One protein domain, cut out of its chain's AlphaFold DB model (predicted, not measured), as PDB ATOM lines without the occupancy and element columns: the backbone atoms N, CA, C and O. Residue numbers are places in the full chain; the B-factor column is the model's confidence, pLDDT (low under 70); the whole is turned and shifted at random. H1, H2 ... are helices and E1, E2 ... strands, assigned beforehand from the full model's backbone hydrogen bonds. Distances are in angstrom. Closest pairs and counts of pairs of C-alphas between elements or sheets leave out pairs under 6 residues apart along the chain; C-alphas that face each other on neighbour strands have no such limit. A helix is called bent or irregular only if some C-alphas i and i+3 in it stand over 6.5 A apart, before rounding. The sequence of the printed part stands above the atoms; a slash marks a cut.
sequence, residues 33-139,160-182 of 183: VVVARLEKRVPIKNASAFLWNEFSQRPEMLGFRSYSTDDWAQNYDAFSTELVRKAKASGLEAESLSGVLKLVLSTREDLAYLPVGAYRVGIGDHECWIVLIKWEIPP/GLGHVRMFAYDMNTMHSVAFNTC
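Overview. This is residues 33 to 139 and 160 to 182 of the 183 residues of an uncharacterized protein of Opitutaceae bacterium EW11 (UniProt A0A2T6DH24). A twisted five-stranded sheet forms the middle of the domain, with the helical hairpin H3 and H4 packed over one face and H1 and the short H2 on the other, where the sheet curls round H1. The 130 printed residues include four named helices and five named strands, in the order E1 H1 H2 H3 H4 E2 E3 E4 E5. The sheet is mixed, in the order E1 E2 E3 E4 E5, and the class is mixed, helices and strands. The whole is compact, with a radius of gyration of the C-alphas of 13.5 A and spans of 42 by 30 by 25 A.

Along the chain. E1, residues 34 to 42, begins at C-alpha 34 (303.672, 264.110, 179.014), bends by 86 degrees at residue 39 and measures 18.4 A. H1, residues 44 to 55, measures 16.6 A and is irregular: C-alphas 45 and 48 are 8.6 A apart. H2 is residues 59 to 62. H3, residues 72 to 89, begins at C-alpha 72 (288.708, 254.260, 183.502) and measures 25.2 A; H4, residues 94 to 106, measures 18.5 A. E2, residues 112 to 123, measures 28.6 A and bends by 70 degrees at residue 120. E3, residues 126 to 136, measures 31.3 A; E4, residues 163 to 170, measures 23.8 A. E5, residues 176 to 181, ends at C-alpha 181 (303.858, 252.204, 193.661).

Arrangement. E1 and E2 are parallel, with N 38 and O 120 at 2.8 A, and with H1 to H4 between them form a strand-helix-strand unit, two parallel neighbour strands joined through helices. The hairpin E2 and E3 is antiparallel, with N 114 and O 134 at 2.8 A. E3 and E4 are antiparallel, N 131 and O 167 at 2.8 A, as is the hairpin E4 and E5, N 166 and O 180 at 2.8 A. H4 on one face and H1 on the other give three layers, helices on both faces of a sheet. The closest C-alphas of H1 and E5, Ser 48 and Ala 178, are 5.3 A apart. H2, on the same face as H1, has a height over the sheet of 7.8 A. On the opposite face, H3 lies over E1 and E2, across the strands; H4 lies over E3 and E4, slantwise to the strands. Residues 80 to 88 of H3 touch H4, opposite ways at a shallow tilt of 20 degrees, closest at the C-alphas of Ala 87 and Ala 94, 5.1 A. Every O i to N i+4 pair is within hydrogen-bond range in H3 and H4, and 6 of 8 in H1; H2 is too short for one.

Size, cuts and confidence. The C-alphas farthest apart, Asp 125 and Pro 139, are 42.7 A apart. Residues 140 to 159, in the link from E3 to E4, are not printed, and C-alphas 139 and 160 are 10.3 A apart across the cut. Of the links printed whole, H2 to H3 is short and the others are tight. The mean pLDDT of the printed part is 93.6, and no printed residue is under 70.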
ATOM      1  N   VAL A  33     298.890 264.939 178.773       95.38
ATOM      2  CA  VAL A  33     299.859 263.871 179.087       95.38
ATOM      3  C   VAL A  33     301.264 264.218 178.608       95.38
ATOM      4  O   VAL A  33     301.449 264.846 177.561       95.38
ATOM      5  N   VAL A  34     302.281 263.772 179.336       95.88
ATOM      6  CA  VAL A  34     303.672 264.110 179.014       95.88
ATOM      7  C   VAL A  34     304.356 262.958 178.290       95.88
ATOM      8  O   VAL A  34     304.298 261.815 178.733       95.88
ATOM      9  N   VAL A  35     305.052 263.270 177.193       97.88
ATOM     10  CA  VAL A  35     305.999 262.349 176.557       97.88
ATOM     11  C   VAL A  35     307.317 263.060 176.326       97.88
ATOM     12  O   VAL A  35     307.344 264.101 175.670       97.88
ATOM     13  N   ALA A  36     308.408 262.508 176.851       97.06
ATOM     14  CA  ALA A  36     309.730 263.105 176.699       97.06
ATOM     15  C   ALA A  36     310.853 262.063 176.717       97.06
ATOM     16  O   ALA A  36     310.677 260.928 177.156       97.06
ATOM     17  N   ARG A  37     312.041 262.481 176.276       96.69
ATOM     18  CA  ARG A  37     313.293 261.774 176.544       96.69
ATOM     19  C   ARG A  37     313.943 262.356 177.796       96.69
ATOM     20  O   ARG A  37     313.938 263.571 177.982       96.69
ATOM     21  N   LEU A  38     314.504 261.501 178.643       94.25
ATOM     22  CA  LEU A  38     315.339 261.906 179.767       94.25
ATOM     23  C   LEU A  38     316.794 261.564 179.479       94.25
ATOM     24  O   LEU A  38     317.134 260.410 179.234       94.25
ATOM     25  N   GLU A  39     317.656 262.573 179.577       90.62
ATOM     26  CA  GLU A  39     319.109 262.398 179.460       90.62
ATOM     27  C   GLU A  39     319.695 261.656 180.671       90.62
ATOM     28  O   GLU A  39     320.687 260.933 180.577       90.62
ATOM     29  N   LYS A  40     319.062 261.813 181.838       88.44
ATOM     30  CA  LYS A  40     319.461 261.128 183.066       88.44
ATOM     31  C   LYS A  40     319.171 259.636 182.950       88.44
ATOM     32  O   LYS A  40     318.025 259.260 182.758       88.44
ATOM     33  N   ARG A  41     320.181 258.792 183.155       91.38
ATOM     34  CA  ARG A  41     320.044 257.329 183.109       91.38
ATOM     35  C   ARG A  41     319.458 256.734 184.392       91.38
ATOM     36  O   ARG A  41     319.740 257.213 185.492       91.38
ATOM     37  N   VAL A  42     318.707 255.643 184.247       88.94
ATOM     38  CA  VAL A  42     318.201 254.827 185.359       88.94
ATOM     39  C   VAL A  42     319.346 253.970 185.921       88.94
ATOM     40  O   VAL A  42     320.020 253.266 185.162       88.94
ATOM     41  N   PRO A  43     319.581 253.969 187.244       90.62
ATOM     42  CA  PRO A  43     320.570 253.098 187.863       90.62
ATOM     43  C   PRO A  43     320.046 251.659 187.954       90.62
ATOM     44  O   PRO A  43     319.030 251.418 188.599       90.62
ATOM     45  N   ILE A  44     320.780 250.685 187.404       88.44
ATOM     46  CA  ILE A  44     320.370 249.263 187.384       88.44
ATOM     47  C   ILE A  44     320.055 248.736 188.794       88.44
ATOM     48  O   ILE A  44     319.004 248.149 189.021       88.44
ATOM     49  N   LYS A  45     320.944 248.973 189.768       89.62
ATOM     50  CA  LYS A  45     320.814 248.398 191.120       89.62
ATOM     51  C   LYS A  45     319.683 249.008 191.958       89.62
ATOM     52  O   LYS A  45     319.218 248.356 192.880       89.62
ATOM     53  N   ASN A  46     319.245 250.231 191.644       91.81
ATOM     54  CA  ASN A  46     318.287 251.004 192.449       91.81
ATOM     55  C   ASN A  46     317.149 251.582 191.593       91.81
ATOM     56  O   ASN A  46     316.612 252.648 191.902       91.81
ATOM     57  N   ALA A  47     316.788 250.899 190.505       93.31
ATOM     58  CA  ALA A  47     315.843 251.412 189.521       93.31
ATOM     59  C   ALA A  47     314.469 251.738 190.139       93.31
ATOM     60  O   ALA A  47     313.912 252.791 189.857       93.31
ATOM     61  N   SER A  48     313.963 250.908 191.058       94.62
ATOM     62  CA  SER A  48     312.690 251.175 191.750       94.62
ATOM     63  C   SER A  48     312.728 252.461 192.593       94.62
ATOM     64  O   SER A  48     311.821 253.286 192.501       94.62
ATOM     65  N   ALA A  49     313.801 252.685 193.361       95.12
ATOM     66  CA  ALA A  49     313.966 253.910 194.148       95.12
ATOM     67  C   ALA A  49     314.139 255.148 193.253       95.12
ATOM     68  O   ALA A  49     313.620 256.218 193.564       95.12
ATOM     69  N   PHE A  50     314.828 254.995 192.118       94.88
ATOM     70  CA  PHE A  50     314.918 256.040 191.101       94.88
ATOM     71  C   PHE A  50     313.534 256.432 190.576       94.88
ATOM     72  O   PHE A  50     313.238 257.621 190.523       94.88
ATOM     73  N   LEU A  51     312.666 255.463 190.250       95.69
ATOM     74  CA  LEU A  51     311.307 255.761 189.786       95.69
ATOM     75  C   LEU A  51     310.558 256.646 190.788       95.69
ATOM     76  O   LEU A  51     310.007 257.683 190.423       95.69
ATOM     77  N   TRP A  52     310.589 256.274 192.066       96.06
ATOM     78  CA  TRP A  52     309.903 257.048 193.094       96.06
ATOM     79  C   TRP A  52     310.459 258.470 193.223       96.06
ATOM     80  O   TRP A  52     309.697 259.437 193.165       96.06
ATOM     81  N   ASN A  53     311.780 258.606 193.353       95.12
ATOM     82  CA  ASN A  53     312.428 259.895 193.597       95.12
ATOM     83  C   ASN A  53     312.283 260.868 192.421       95.12
ATOM     84  O   ASN A  53     312.183 262.073 192.634       95.12
ATOM     85  N   GLU A  54     312.270 260.360 191.188       94.50
ATOM     86  CA  GLU A  54     312.245 261.204 189.993       94.50
ATOM     87  C   GLU A  54     310.835 261.561 189.516       94.50
ATOM     88  O   GLU A  54     310.666 262.609 188.885       94.50
ATOM     89  N   PHE A  55     309.837 260.702 189.757       94.56
ATOM     90  CA  PHE A  55     308.532 260.828 189.098       94.56
ATOM     91  C   PHE A  55     307.349 261.031 190.043       94.56
ATOM     92  O   PHE A  55     306.380 261.666 189.634       94.56
ATOM     93  N   SER A  56     307.399 260.562 191.294       92.12
ATOM     94  CA  SER A  56     306.218 260.563 192.183       92.12
ATOM     95  C   SER A  56     305.622 261.956 192.450       92.12
ATOM     96  O   SER A  56     304.421 262.067 192.690       92.12
ATOM     97  N   GLN A  57     306.444 263.008 192.374       89.81
ATOM     98  CA  GLN A  57     306.066 264.400 192.656       89.81
ATOM     99  C   GLN A  57     305.962 265.280 191.407       89.81
ATOM    100  O   GLN A  57     305.858 266.502 191.516       89.81
ATOM    101  N   ARG A  58     306.031 264.700 190.205       89.19
ATOM    102  CA  ARG A  58     305.952 265.504 188.984       89.19
ATOM    103  C   ARG A  58     304.546 266.072 188.764       89.19
ATOM    104  O   ARG A  58     303.574 265.443 189.188       89.19
ATOM    105  N   PRO A  59     304.404 267.222 188.077       86.75
ATOM    106  CA  PRO A  59     303.104 267.852 187.848       86.75
ATOM    107  C   PRO A  59     302.067 266.919 187.211       86.75
ATOM    108  O   PRO A  59     300.921 266.882 187.654       86.75
ATOM    109  N   GLU A  60     302.469 266.087 186.248       82.94
ATOM    110  CA  GLU A  60     301.588 265.097 185.619       82.94
ATOM    111  C   GLU A  60     301.137 263.982 186.577       82.94
ATOM    112  O   GLU A  60     300.114 263.349 186.352       82.94
ATOM    113  N   MET A  61     301.822 263.770 187.702       84.94
ATOM    114  CA  MET A  61     301.348 262.883 188.771       84.94
ATOM    115  C   MET A  61     300.402 263.580 189.749       84.94
ATOM    116  O   MET A  61     299.742 262.920 190.554       84.94
ATOM    117  N   LEU A  62     300.284 264.903 189.686       80.88
ATOM    118  CA  LEU A  62     299.401 265.687 190.545       80.88
ATOM    119  C   LEU A  62     298.109 266.105 189.823       80.88
ATOM    120  O   LEU A  62     297.055 266.087 190.455       80.88
ATOM    121  N   GLY A  63     298.171 266.393 188.518       78.06
ATOM    122  CA  GLY A  63     297.080 267.018 187.751       78.06
ATOM    123  C   GLY A  63     295.844 266.151 187.466       78.06
ATOM    124  O   GLY A  63     294.741 266.671 187.357       78.06
ATOM    125  N   PHE A  64     295.967 264.821 187.416       82.50
ATOM    126  CA  PHE A  64     294.877 263.941 186.944       82.50
ATOM    127  C   PHE A  64     294.002 263.326 188.051       82.50
ATOM    128  O   PHE A  64     293.376 262.287 187.850       82.50
ATOM    129  N   ARG A  65     293.933 263.948 189.237       77.56
ATOM    130  CA  ARG A  65     293.144 263.431 190.379       77.56
ATOM    131  C   ARG A  65     291.625 263.508 190.182       77.56
ATOM    132  O   ARG A  65     290.892 262.862 190.921       77.56
ATOM    133  N   SER A  66     291.155 264.296 189.215       82.19
ATOM    134  CA  SER A  66     289.729 264.485 188.919       82.19
ATOM    135  C   SER A  66     289.091 263.325 188.152       82.19
ATOM    136  O   SER A  66     287.870 263.284 188.030       82.19
ATOM    137  N   TYR A  67     289.889 262.394 187.622       88.75
ATOM    138  CA  TYR A  67     289.370 261.214 186.937       88.75
ATOM    139  C   TYR A  67     288.890 260.182 187.944       88.75
ATOM    140  O   TYR A  67     289.532 259.958 188.973       88.75
ATOM    141  N   SER A  68     287.767 259.543 187.630       88.19
ATOM    142  CA  SER A  68     287.164 258.519 188.469       88.19
ATOM    143  C   SER A  68     287.392 257.114 187.911       88.19
ATOM    144  O   SER A  68     287.852 256.905 186.786       88.19
ATOM    145  N   THR A  69     287.035 256.136 188.731       89.50
ATOM    146  CA  THR A  69     287.040 254.709 188.390       89.50
ATOM    147  C   THR A  69     285.886 254.259 187.487       89.50
ATOM    148  O   THR A  69     285.866 253.086 187.127       89.50
ATOM    149  N   ASP A  70     284.936 255.118 187.102       87.62
ATOM    150  CA  ASP A  70     283.780 254.683 186.296       87.62
ATOM    151  C   ASP A  70     284.133 254.471 184.822       87.62
ATOM    152  O   ASP A  70     283.889 253.394 184.278       87.62
ATOM    153  N   ASP A  71     284.792 255.457 184.215       88.00
ATOM    154  CA  ASP A  71     285.146 255.458 182.789       88.00
ATOM    155  C   ASP A  71     286.631 255.155 182.564       88.00
ATOM    156  O   ASP A  71     287.246 255.586 181.585       88.00
ATOM    157  N   TRP A  72     287.260 254.456 183.513       91.75
ATOM    158  CA  TRP A  72     288.708 254.260 183.502       91.75
ATOM    159  C   TRP A  72     289.184 253.580 182.212       91.75
ATOM    160  O   TRP A  72     290.251 253.921 181.718       91.75
ATOM    161  N   ALA A  73     288.402 252.661 181.636       93.12
ATOM    162  CA  ALA A  73     288.791 251.922 180.436       93.12
ATOM    163  C   ALA A  73     288.815 252.823 179.191       93.12
ATOM    164  O   ALA A  73     289.770 252.793 178.418       93.12
ATOM    165  N   GLN A  74     287.790 253.660 179.025       94.06
ATOM    166  CA  GLN A  74     287.702 254.649 177.952       94.06
ATOM    167  C   GLN A  74     288.790 255.713 178.115       94.06
ATOM    168  O   GLN A  74     289.457 256.082 177.150       94.06
ATOM    169  N   ASN A  75     289.017 256.165 179.351       94.88
ATOM    170  CA  ASN A  75     290.085 257.110 179.652       94.88
ATOM    171  C   ASN A  75     291.467 256.495 179.395       94.88
ATOM    172  O   ASN A  75     292.330 257.159 178.830       94.88
ATOM    173  N   TYR A  76     291.675 255.219 179.727       96.88
ATOM    174  CA  TYR A  76     292.921 254.518 179.426       96.88
ATOM    175  C   TYR A  76     293.218 254.538 177.925       96.88
ATOM    176  O   TYR A  76     294.342 254.856 177.533       96.88
ATOM    177  N   ASP A  77     292.223 254.225 177.091       97.56
ATOM    178  CA  ASP A  77     292.363 254.221 175.634       97.56
ATOM    179  C   ASP A  77     292.680 255.620 175.080       97.56
ATOM    180  O   ASP A  77     293.658 255.797 174.346       97.56
ATOM    181  N   ALA A  78     291.926 256.636 175.509       97.25
ATOM    182  CA  ALA A  78     292.130 258.020 175.083       97.25
ATOM    183  C   ALA A  78     293.529 258.542 175.453       97.25
ATOM    184  O   ALA A  78     294.222 259.141 174.627       97.25
ATOM    185  N   PHE A  79     293.973 258.283 176.683       97.62
ATOM    186  CA  PHE A  79     295.274 258.727 177.173       97.62
ATOM    187  C   PHE A  79     296.429 257.950 176.538       97.62
ATOM    188  O   PHE A  79     297.434 258.545 176.150       97.62
ATOM    189  N   SER A  80     296.281 256.635 176.369       98.44
ATOM    190  CA  SER A  80     297.278 255.802 175.687       98.44
ATOM    191  C   SER A  80     297.460 256.225 174.235       98.44
ATOM    192  O   SER A  80     298.591 256.361 173.763       98.44
ATOM    193  N   THR A  81     296.355 256.488 173.536       98.56
ATOM    194  CA  THR A  81     296.367 257.000 172.163       98.56
ATOM    195  C   THR A  81     297.121 258.321 172.081       98.56
ATOM    196  O   THR A  81     297.966 258.501 171.203       98.56
ATOM    197  N   GLU A  82     296.876 259.229 173.023       98.50
ATOM    198  CA  GLU A  82     297.527 260.536 173.038       98.50
ATOM    199  C   GLU A  82     299.022 260.454 173.389       98.50
ATOM    200  O   GLU A  82     299.838 261.112 172.738       98.50
ATOM    201  N   LEU A  83     299.421 259.586 174.326       98.62
ATOM    202  CA  LEU A  83     300.832 259.289 174.606       98.62
ATOM    203  C   LEU A  83     301.547 258.755 173.354       98.62
ATOM    204  O   LEU A  83     302.604 259.258 172.972       98.62
ATOM    205  N   VAL A  84     300.961 257.779 172.656       98.75
ATOM    206  CA  VAL A  84     301.538 257.221 171.417       98.75
ATOM    207  C   VAL A  84     301.622 258.285 170.321       98.75
ATOM    208  O   VAL A  84     302.647 258.399 169.641       98.75
ATOM    209  N   ARG A  85     300.582 259.115 170.167       98.62
ATOM    210  CA  ARG A  85     300.569 260.227 169.208       98.62
ATOM    211  C   ARG A  85     301.697 261.220 169.494       98.62
ATOM    212  O   ARG A  85     302.400 261.613 168.562       98.62
ATOM    213  N   LYS A  86     301.896 261.602 170.759       98.62
ATOM    214  CA  LYS A  86     302.975 262.511 171.175       98.62
ATOM    215  C   LYS A  86     304.357 261.892 170.994       98.62
ATOM    216  O   LYS A  86     305.240 262.572 170.483       98.62
ATOM    217  N   ALA A  87     304.539 260.612 171.318       98.44
ATOM    218  CA  ALA A  87     305.791 259.906 171.046       98.44
ATOM    219  C   ALA A  87     306.149 259.972 169.557       98.44
ATOM    220  O   ALA A  87     307.253 260.384 169.207       98.44
ATOM    221  N   LYS A  88     305.180 259.672 168.682       98.38
ATOM    222  CA  LYS A  88     305.360 259.745 167.227       98.38
ATOM    223  C   LYS A  88     305.709 261.161 166.761       98.38
ATOM    224  O   LYS A  88     306.625 261.327 165.963       98.38
ATOM    225  N   ALA A  89     304.995 262.173 167.257       98.12
ATOM    226  CA  ALA A  89     305.233 263.573 166.901       98.12
ATOM    227  C   ALA A  89     306.623 264.071 167.337       98.12
ATOM    228  O   ALA A  89     307.213 264.907 166.657       98.12
ATOM    229  N   SER A  90     307.156 263.528 168.431       97.44
ATOM    230  CA  SER A  90     308.489 263.843 168.955       97.44
ATOM    231  C   SER A  90     309.607 262.967 168.372       97.44
ATOM    232  O   SER A  90     310.731 263.019 168.867       97.44
ATOM    233  N   GLY A  91     309.326 262.141 167.357       97.56
ATOM    234  CA  GLY A  91     310.321 261.250 166.747       97.56
ATOM    235  C   GLY A  91     310.798 260.115 167.662       97.56
ATOM    236  O   GLY A  91     311.879 259.576 167.448       97.56
ATOM    237  N   LEU A  92     310.014 259.767 168.685       97.00
ATOM    238  CA  LEU A  92     310.268 258.639 169.577       97.00
ATOM    239  C   LEU A  92     309.544 257.377 169.079       97.00
ATOM    240  O   LEU A  92     308.620 257.432 168.264       97.00
ATOM    241  N   GLU A  93     309.950 256.226 169.603       96.69
ATOM    242  CA  GLU A  93     309.540 254.880 169.203       96.69
ATOM    243  C   GLU A  93     308.113 254.567 169.673       96.69
ATOM    244  O   GLU A  93     307.873 253.811 170.617       96.69
ATOM    245  N   ALA A  94     307.143 255.175 168.992       97.62
ATOM    246  CA  ALA A  94     305.726 255.118 169.326       97.62
ATOM    247  C   ALA A  94     305.146 253.694 169.314       97.62
ATOM    248  O   ALA A  94     304.280 253.380 170.127       97.62
ATOM    249  N   GLU A  95     305.624 252.824 168.422       97.06
ATOM    250  CA  GLU A  95     305.194 251.422 168.368       97.06
ATOM    251  C   GLU A  95     305.641 250.650 169.615       97.06
ATOM    252  O   GLU A  95     304.833 249.955 170.233       97.06
ATOM    253  N   SER A  96     306.891 250.857 170.043       97.38
ATOM    254  CA  SER A  96     307.413 250.280 171.284       97.38
ATOM    255  C   SER A  96     306.610 250.774 172.491       97.38
ATOM    256  O   SER A  96     306.151 249.965 173.297       97.38
ATOM    257  N   LEU A  97     306.319 252.082 172.566       98.50
ATOM    258  CA  LEU A  97     305.470 252.641 173.625       98.50
ATOM    259  C   LEU A  97     304.055 252.041 173.617       98.50
ATOM    260  O   LEU A  97     303.520 251.708 174.674       98.50
ATOM    261  N   SER A  98     303.446 251.871 172.439       98.44
ATOM    262  CA  SER A  98     302.132 251.230 172.304       98.44
ATOM    263  C   SER A  98     302.147 249.795 172.839       98.44
ATOM    264  O   SER A  98     301.218 249.392 173.543       98.44
ATOM    265  N   GLY A  99     303.212 249.038 172.557       98.06
ATOM    266  CA  GLY A  99     303.429 247.704 173.119       98.06
ATOM    267  C   GLY A  99     303.521 247.718 174.646       98.06
ATOM    268  O   GLY A  99     302.813 246.963 175.311       98.06
ATOM    269  N   VAL A 100     304.322 248.628 175.209       98.25
ATOM    270  CA  VAL A 100     304.474 248.780 176.665       98.25
ATOM    271  C   VAL A 100     303.151 249.138 177.342       98.25
ATOM    272  O   VAL A 100     302.817 248.547 178.366       98.25
ATOM    273  N   LEU A 101     302.358 250.050 176.777       98.50
ATOM    274  CA  LEU A 101     301.046 250.406 177.333       98.50
ATOM    275  C   LEU A 101     300.108 249.189 177.376       98.50
ATOM    276  O   LEU A 101     299.511 248.906 178.410       98.50
ATOM    277  N   LYS A 102     300.056 248.380 176.310       98.06
ATOM    278  CA  LYS A 102     299.272 247.128 176.313       98.06
ATOM    279  C   LYS A 102     299.718 246.169 177.422       98.06
ATOM    280  O   LYS A 102     298.871 245.574 178.087       98.06
ATOM    281  N   LEU A 103     301.027 246.049 177.654       97.50
ATOM    282  CA  LEU A 103     301.570 245.221 178.735       97.50
ATOM    283  C   LEU A 103     301.181 245.762 180.110       97.50
ATOM    284  O   LEU A 103     300.650 245.009 180.923       97.50
ATOM    285  N   VAL A 104     301.346 247.064 180.345       97.19
ATOM    286  CA  VAL A 104     300.927 247.713 181.597       97.19
ATOM    287  C   VAL A 104     299.441 247.468 181.863       97.19
ATOM    288  O   VAL A 104     299.075 247.061 182.965       97.19
ATOM    289  N   LEU A 105     298.580 247.633 180.854       97.19
ATOM    290  CA  LEU A 105     297.148 247.365 180.988       97.19
ATOM    291  C   LEU A 105     296.863 245.900 181.349       97.19
ATOM    292  O   LEU A 105     295.980 245.634 182.164       97.19
ATOM    293  N   SER A 106     297.607 244.953 180.771       96.06
ATOM    294  CA  SER A 106     297.433 243.522 181.052       96.06
ATOM    295  C   SER A 106     297.800 243.132 182.491       96.06
ATOM    296  O   SER A 106     297.245 242.174 183.019       96.06
ATOM    297  N   THR A 107     298.666 243.903 183.158       93.69
ATOM    298  CA  THR A 107     299.099 243.656 184.551       93.69
ATOM    299  C   THR A 107     298.179 244.242 185.625       93.69
ATOM    300  O   THR A 107     298.505 244.200 186.807       93.69
ATOM    301  N   ARG A 108     297.041 244.837 185.252       91.12
ATOM    302  CA  ARG A 108     296.310 245.745 186.147       91.12
ATOM    303  C   ARG A 108     295.498 245.111 187.279       91.12
ATOM    304  O   ARG A 108     294.871 245.883 187.975       91.12
ATOM    305  N   GLU A 109     295.461 243.792 187.465       87.00
ATOM    306  CA  GLU A 109     294.786 243.102 188.595       87.00
ATOM    307  C   GLU A 109     293.481 243.781 189.095       87.00
ATOM    308  O   GLU A 109     293.388 244.225 190.235       87.00
ATOM    309  N   ASP A 110     292.481 243.917 188.214       87.62
ATOM    310  CA  ASP A 110     291.182 244.584 188.453       87.62
ATOM    311  C   ASP A 110     291.191 246.078 188.831       87.62
ATOM    312  O   ASP A 110     290.146 246.681 189.083       87.62
ATOM    313  N   LEU A 111     292.344 246.722 188.795       93.44
ATOM    314  CA  LEU A 111     292.490 248.141 189.070       93.44
ATOM    315  C   LEU A 111     292.016 248.983 187.882       93.44
ATOM    316  O   LEU A 111     292.116 248.591 186.710       93.44
ATOM    317  N   ALA A 112     291.535 250.179 188.204       94.19
ATOM    318  CA  ALA A 112     291.327 251.249 187.245       94.19
ATOM    319  C   ALA A 112     292.663 251.951 187.005       94.19
ATOM    320  O   ALA A 112     293.243 252.481 187.949       94.19
ATOM    321  N   TYR A 113     293.159 251.940 185.769       96.50
ATOM    322  CA  TYR A 113     294.419 252.586 185.387       96.50
ATOM    323  C   TYR A 113     294.167 253.801 184.499       96.50
ATOM    324  O   TYR A 113     293.284 253.781 183.646       96.50
ATOM    325  N   LEU A 114     295.012 254.817 184.649       96.62
ATOM    326  CA  LEU A 114     295.077 255.983 183.780       96.62
ATOM    327  C   LEU A 114     296.551 256.333 183.515       96.62
ATOM    328  O   LEU A 114     297.251 256.741 184.445       96.62
ATOM    329  N   PRO A 115     297.057 256.162 182.284       97.44
ATOM    330  CA  PRO A 115     298.438 256.474 181.961       97.44
ATOM    331  C   PRO A 115     298.598 257.972 181.719       97.44
ATOM    332  O   PRO A 115     297.993 258.516 180.809       97.44
ATOM    333  N   VAL A 116     299.415 258.649 182.522       96.75
ATOM    334  CA  VAL A 116     299.508 260.124 182.533       96.75
ATOM    335  C   VAL A 116     300.834 260.660 181.994       96.75
ATOM    336  O   VAL A 116     300.960 261.850 181.701       96.75
ATOM    337  N   GLY A 117     301.825 259.786 181.815       97.50
ATOM    338  CA  GLY A 117     303.121 260.167 181.272       97.50
ATOM    339  C   GLY A 117     303.939 258.979 180.781       97.50
ATOM    340  O   GLY A 117     303.795 257.863 181.282       97.50
ATOM    341  N   ALA A 118     304.815 259.234 179.812       98.25
ATOM    342  CA  ALA A 118     305.785 258.274 179.307       98.25
ATOM    343  C   ALA A 118     307.149 258.936 179.071       98.25
ATOM    344  O   ALA A 118     307.247 260.001 178.465       98.25
ATOM    345  N   TYR A 119     308.221 258.286 179.513       97.88
ATOM    346  CA  TYR A 119     309.580 258.791 179.362       97.88
ATOM    347  C   TYR A 119     310.485 257.743 178.746       97.88
ATOM    348  O   TYR A 119     310.588 256.637 179.266       97.88
ATOM    349  N   ARG A 120     311.181 258.110 177.673       97.56
ATOM    350  CA  ARG A 120     312.276 257.301 177.143       97.56
ATOM    351  C   ARG A 120     313.542 257.623 177.919       97.56
ATOM    352  O   ARG A 120     313.886 258.798 178.064       97.56
ATOM    353  N   VAL A 121     314.235 256.605 178.402       96.31
ATOM    354  CA  VAL A 121     315.429 256.784 179.228       96.31
ATOM    355  C   VAL A 121     316.425 255.646 179.022       96.31
ATOM    356  O   VAL A 121     316.036 254.525 178.716       96.31
ATOM    357  N   GLY A 122     317.716 255.917 179.213       95.44
ATOM    358  CA  GLY A 122     318.745 254.878 179.188       95.44
ATOM    359  C   GLY A 122     318.845 254.108 180.512       95.44
ATOM    360  O   GLY A 122     318.807 254.710 181.587       95.44
ATOM    361  N   ILE A 123     319.056 252.792 180.444       89.81
ATOM    362  CA  ILE A 123     319.382 251.904 181.567       89.81
ATOM    363  C   ILE A 123     320.493 250.930 181.148       89.81
ATOM    364  O   ILE A 123     320.313 250.093 180.268       89.81
ATOM    365  N   GLY A 124     321.678 251.043 181.759       85.06
ATOM    366  CA  GLY A 124     322.854 250.305 181.276       85.06
ATOM    367  C   GLY A 124     323.155 250.637 179.809       85.06
ATOM    368  O   GLY A 124     323.298 251.811 179.470       85.06
ATOM    369  N   ASP A 125     323.201 249.620 178.952       86.62
ATOM    370  CA  ASP A 125     323.407 249.766 177.501       86.62
ATOM    371  C   ASP A 125     322.098 249.709 176.694       86.62
ATOM    372  O   ASP A 125     322.111 249.637 175.465       86.62
ATOM    373  N   HIS A 126     320.957 249.756 177.381       89.56
ATOM    374  CA  HIS A 126     319.630 249.653 176.787       89.56
ATOM    375  C   HIS A 126     318.816 250.927 177.009       89.56
ATOM    376  O   HIS A 126     319.156 251.782 177.827       89.56
ATOM    377  N   GLU A 127     317.716 251.045 176.274       95.50
ATOM    378  CA  GLU A 127     316.726 252.102 176.454       95.50
ATOM    379  C   GLU A 127     315.441 251.469 176.990       95.50
ATOM    380  O   GLU A 127     315.052 250.369 176.588       95.50
ATOM    381  N   CYS A 128     314.776 252.161 177.906       96.31
ATOM    382  CA  CYS A 128     313.513 251.739 178.476       96.31
ATOM    383  C   CYS A 128     312.464 252.848 178.389       96.31
ATOM    384  O   CYS A 128     312.769 254.045 178.352       96.31
ATOM    385  N   TRP A 129     311.206 252.423 178.374       98.19
ATOM    386  CA  TRP A 129     310.065 253.285 178.628       98.19
ATOM    387  C   TRP A 129     309.744 253.262 180.112       98.19
ATOM    388  O   TRP A 129     309.466 252.203 180.670       98.19
ATOM    389  N   ILE A 130     309.717 254.435 180.734       97.94
ATOM    390  CA  ILE A 130     309.057 254.644 182.016       97.94
ATOM    391  C   ILE A 130     307.627 255.091 181.743       97.94
ATOM    392  O   ILE A 130     307.429 256.104 181.079       97.94
ATOM    393  N   VAL A 131     306.639 254.375 182.272       98.25
ATOM    394  CA  VAL A 131     305.220 254.732 182.173       98.25
ATOM    395  C   VAL A 131     304.688 255.087 183.553       98.25
ATOM    396  O   VAL A 131     304.838 254.322 184.509       98.25
ATOM    397  N   LEU A 132     304.056 256.254 183.639       97.75
ATOM    398  CA  LEU A 132     303.442 256.782 184.848       97.75
ATOM    399  C   LEU A 132     301.939 256.516 184.828       97.75
ATOM    400  O   LEU A 132     301.246 256.922 183.896       97.75
ATOM    401  N   ILE A 133     301.439 255.853 185.866       97.31
ATOM    402  CA  ILE A 133     300.050 255.420 185.987       97.31
ATOM    403  C   ILE A 133     299.426 256.024 187.243       97.31
ATOM    404  O   ILE A 133     299.932 255.859 188.355       97.31
ATOM    405  N   LYS A 134     298.272 256.660 187.070       95.38
ATOM    406  CA  LYS A 134     297.291 256.858 188.134       95.38
ATOM    407  C   LYS A 134     296.434 255.611 188.273       95.38
ATOM    408  O   LYS A 134     296.016 255.048 187.264       95.38
ATOM    409  N   TRP A 135     296.190 255.169 189.502       95.06
ATOM    410  CA  TRP A 135     295.379 253.980 189.735       95.06
ATOM    411  C   TRP A 135     294.476 254.086 190.957       95.06
ATOM    412  O   TRP A 135     294.701 254.914 191.838       95.06
ATOM    413  N   GLU A 136     293.453 253.235 190.988       93.81
ATOM    414  CA  GLU A 136     292.593 253.019 192.150       93.81
ATOM    415  C   GLU A 136     291.876 251.665 192.055       93.81
ATOM    416  O   GLU A 136     291.748 251.093 190.967       93.81
ATOM    417  N   ILE A 137     291.389 251.159 193.187       90.69
ATOM    418  CA  ILE A 137     290.506 249.993 193.233       90.69
ATOM    419  C   ILE A 137     289.058 250.462 192.996       90.69
ATOM    420  O   ILE A 137     288.541 251.291 193.759       90.69
ATOM    421  N   PRO A 138     288.364 249.945 191.964       85.75
ATOM    422  CA  PRO A 138     286.971 250.292 191.717       85.75
ATOM    423  C   PRO A 138     286.059 249.930 192.909       85.75
ATOM    424  O   PRO A 138     286.208 248.858 193.501       85.75
ATOM    425  N   PRO A 139     285.036 250.743 193.236       73.62
ATOM    426  CA  PRO A 139     284.145 250.522 194.385       73.62
ATOM    427  C   PRO A 139     283.413 249.175 194.382       73.62
ATOM    428  O   PRO A 139     283.016 248.667 195.437       73.62
ATOM    429  N   GLY A 160     288.011 258.589 193.095       85.25
ATOM    430  CA  GLY A 160     288.982 259.344 192.303       85.25
ATOM    431  C   GLY A 160     290.304 258.584 192.199       85.25
ATOM    432  O   GLY A 160     290.686 257.878 193.132       85.25
ATOM    433  N   LEU A 161     291.019 258.728 191.084       87.19
ATOM    434  CA  LEU A 161     292.314 258.078 190.874       87.19
ATOM    435  C   LEU A 161     293.417 258.780 191.687       87.19
ATOM    436  O   LEU A 161     294.094 259.701 191.216       87.19
ATOM    437  N   GLY A 162     293.575 258.361 192.944       88.38
ATOM    438  CA  GLY A 162     294.495 258.980 193.901       88.38
ATOM    439  C   GLY A 162     295.910 258.404 193.872       88.38
ATOM    440  O   GLY A 162     296.884 259.160 193.967       88.38
ATOM    441  N   HIS A 163     296.026 257.087 193.698       92.94
ATOM    442  CA  HIS A 163     297.278 256.355 193.843       92.94
ATOM    443  C   HIS A 163     298.142 256.416 192.581       92.94
ATOM    444  O   HIS A 163     297.688 256.752 191.485       92.94
ATOM    445  N   VAL A 164     299.430 256.122 192.748       94.69
ATOM    446  CA  VAL A 164     300.446 256.234 191.700       94.69
ATOM    447  C   VAL A 164     301.213 254.930 191.534       94.69
ATOM    448  O   VAL A 164     301.561 254.278 192.515       94.69
ATOM    449  N   ARG A 165     301.487 254.568 190.282       96.38
ATOM    450  CA  ARG A 165     302.319 253.443 189.849       96.38
ATOM    451  C   ARG A 165     303.288 253.926 188.779       96.38
ATOM    452  O   ARG A 165     302.952 254.776 187.961       96.38
ATOM    453  N   MET A 166     304.486 253.370 188.786       97.25
ATOM    454  CA  MET A 166     305.531 253.624 187.807       97.25
ATOM    455  C   MET A 166     306.082 252.287 187.343       97.25
ATOM    456  O   MET A 166     306.465 251.450 188.162       97.25
ATOM    457  N   PHE A 167     306.149 252.111 186.033       97.38
ATOM    458  CA  PHE A 167     306.735 250.936 185.404       97.38
ATOM    459  C   PHE A 167     307.917 251.365 184.554       97.38
ATOM    460  O   PHE A 167     307.826 252.392 183.891       97.38
ATOM    461  N   ALA A 168     308.983 250.575 184.527       97.00
ATOM    462  CA  ALA A 168     310.046 250.689 183.541       97.00
ATOM    463  C   ALA A 168     310.105 249.395 182.727       97.00
ATOM    464  O   ALA A 168     310.287 248.323 183.302       97.00
ATOM    465  N   TYR A 169     309.980 249.501 181.408       97.38
ATOM    466  CA  TYR A 169     310.039 248.379 180.473       97.38
ATOM    467  C   TYR A 169     311.168 248.578 179.477       97.38
ATOM    468  O   TYR A 169     311.251 249.625 178.837       97.38
ATOM    469  N   ASP A 170     312.023 247.573 179.330       94.94
ATOM    470  CA  ASP A 170     313.047 247.561 178.288       94.94
ATOM    471  C   ASP A 170     312.395 247.601 176.896       94.94
ATOM    472  O   ASP A 170     311.464 246.847 176.612       94.94
ATOM    473  N   MET A 171     312.872 248.494 176.026       94.12
ATOM    474  CA  MET A 171     312.232 248.761 174.733       94.12
ATOM    475  C   MET A 171     312.378 247.621 173.721       94.12
ATOM    476  O   MET A 171     311.586 247.563 172.780       94.12
ATOM    477  N   ASN A 172     313.376 246.747 173.892       90.19
ATOM    478  CA  ASN A 172     313.682 245.670 172.952       90.19
ATOM    479  C   ASN A 172     313.027 244.353 173.378       90.19
ATOM    480  O   ASN A 172     312.442 243.648 172.564       90.19
ATOM    481  N   THR A 173     313.146 244.019 174.662       94.12
ATOM    482  CA  THR A 173     312.678 242.749 175.234       94.12
ATOM    483  C   THR A 173     311.266 242.835 175.789       94.12
ATOM    484  O   THR A 173     310.641 241.802 176.014       94.12
ATOM    485  N   MET A 174     310.756 244.050 176.025       94.62
ATOM    486  CA  MET A 174     309.459 244.292 176.658       94.62
ATOM    487  C   MET A 174     309.336 243.685 178.064       94.62
ATOM    488  O   MET A 174     308.236 243.493 178.581       94.62
ATOM    489  N   HIS A 175     310.465 243.396 178.715       94.44
ATOM    490  CA  HIS A 175     310.491 242.945 180.098       94.44
ATOM    491  C   HIS A 175     310.437 244.134 181.057       94.44
ATOM    492  O   HIS A 175     311.080 245.164 180.835       94.44
ATOM    493  N   SER A 176     309.685 243.976 182.148       94.94
ATOM    494  CA  SER A 176     309.694 244.946 183.243       94.94
ATOM    495  C   SER A 176     311.051 244.894 183.944       94.94
ATOM    496  O   SER A 176     311.451 243.849 184.457       94.94
ATOM    497  N   VAL A 177     311.764 246.019 183.950       94.38
ATOM    498  CA  VAL A 177     313.074 246.170 184.604       94.38
ATOM    499  C   VAL A 177     312.964 246.860 185.959       94.38
ATOM    500  O   VAL A 177     313.858 246.733 186.794       94.38
ATOM    501  N   ALA A 178     311.872 247.590 186.199       95.38
ATOM    502  CA  ALA A 178     311.564 248.160 187.500       95.38
ATOM    503  C   ALA A 178     310.072 248.461 187.641       95.38
ATOM    504  O   ALA A 178     309.379 248.784 186.679       95.38
ATOM    505  N   PHE A 179     309.608 248.425 188.883       96.50
ATOM    506  CA  PHE A 179     308.265 248.825 189.267       96.50
ATOM    507  C   PHE A 179     308.319 249.549 190.612       96.50
ATOM    508  O   PHE A 179     309.143 249.216 191.474       96.50
ATOM    509  N   ASN A 180     307.456 250.544 190.790       96.94
ATOM    510  CA  ASN A 180     307.223 251.181 192.079       96.94
ATOM    511  C   ASN A 180     305.775 251.694 192.167       96.94
ATOM    512  O   ASN A 180     305.188 252.100 191.166       96.94
ATOM    513  N   THR A 181     305.197 251.686 193.364       96.19
ATOM    514  CA  THR A 181     303.858 252.204 193.661       96.19
ATOM    515  C   THR A 181     303.878 252.875 195.026       96.19
ATOM    516  O   THR A 181     304.695 252.519 195.873       96.19
ATOM    517  N   CYS A 182     302.966 253.816 195.262       90.38
ATOM    518  CA  CYS A 182     302.714 254.278 196.628       90.38
ATOM    519  C   CYS A 182     302.234 253.100 197.492       90.38
ATOM    520  O   CYS A 182     301.462 252.265 197.002       90.38
TER     521      CYS A 182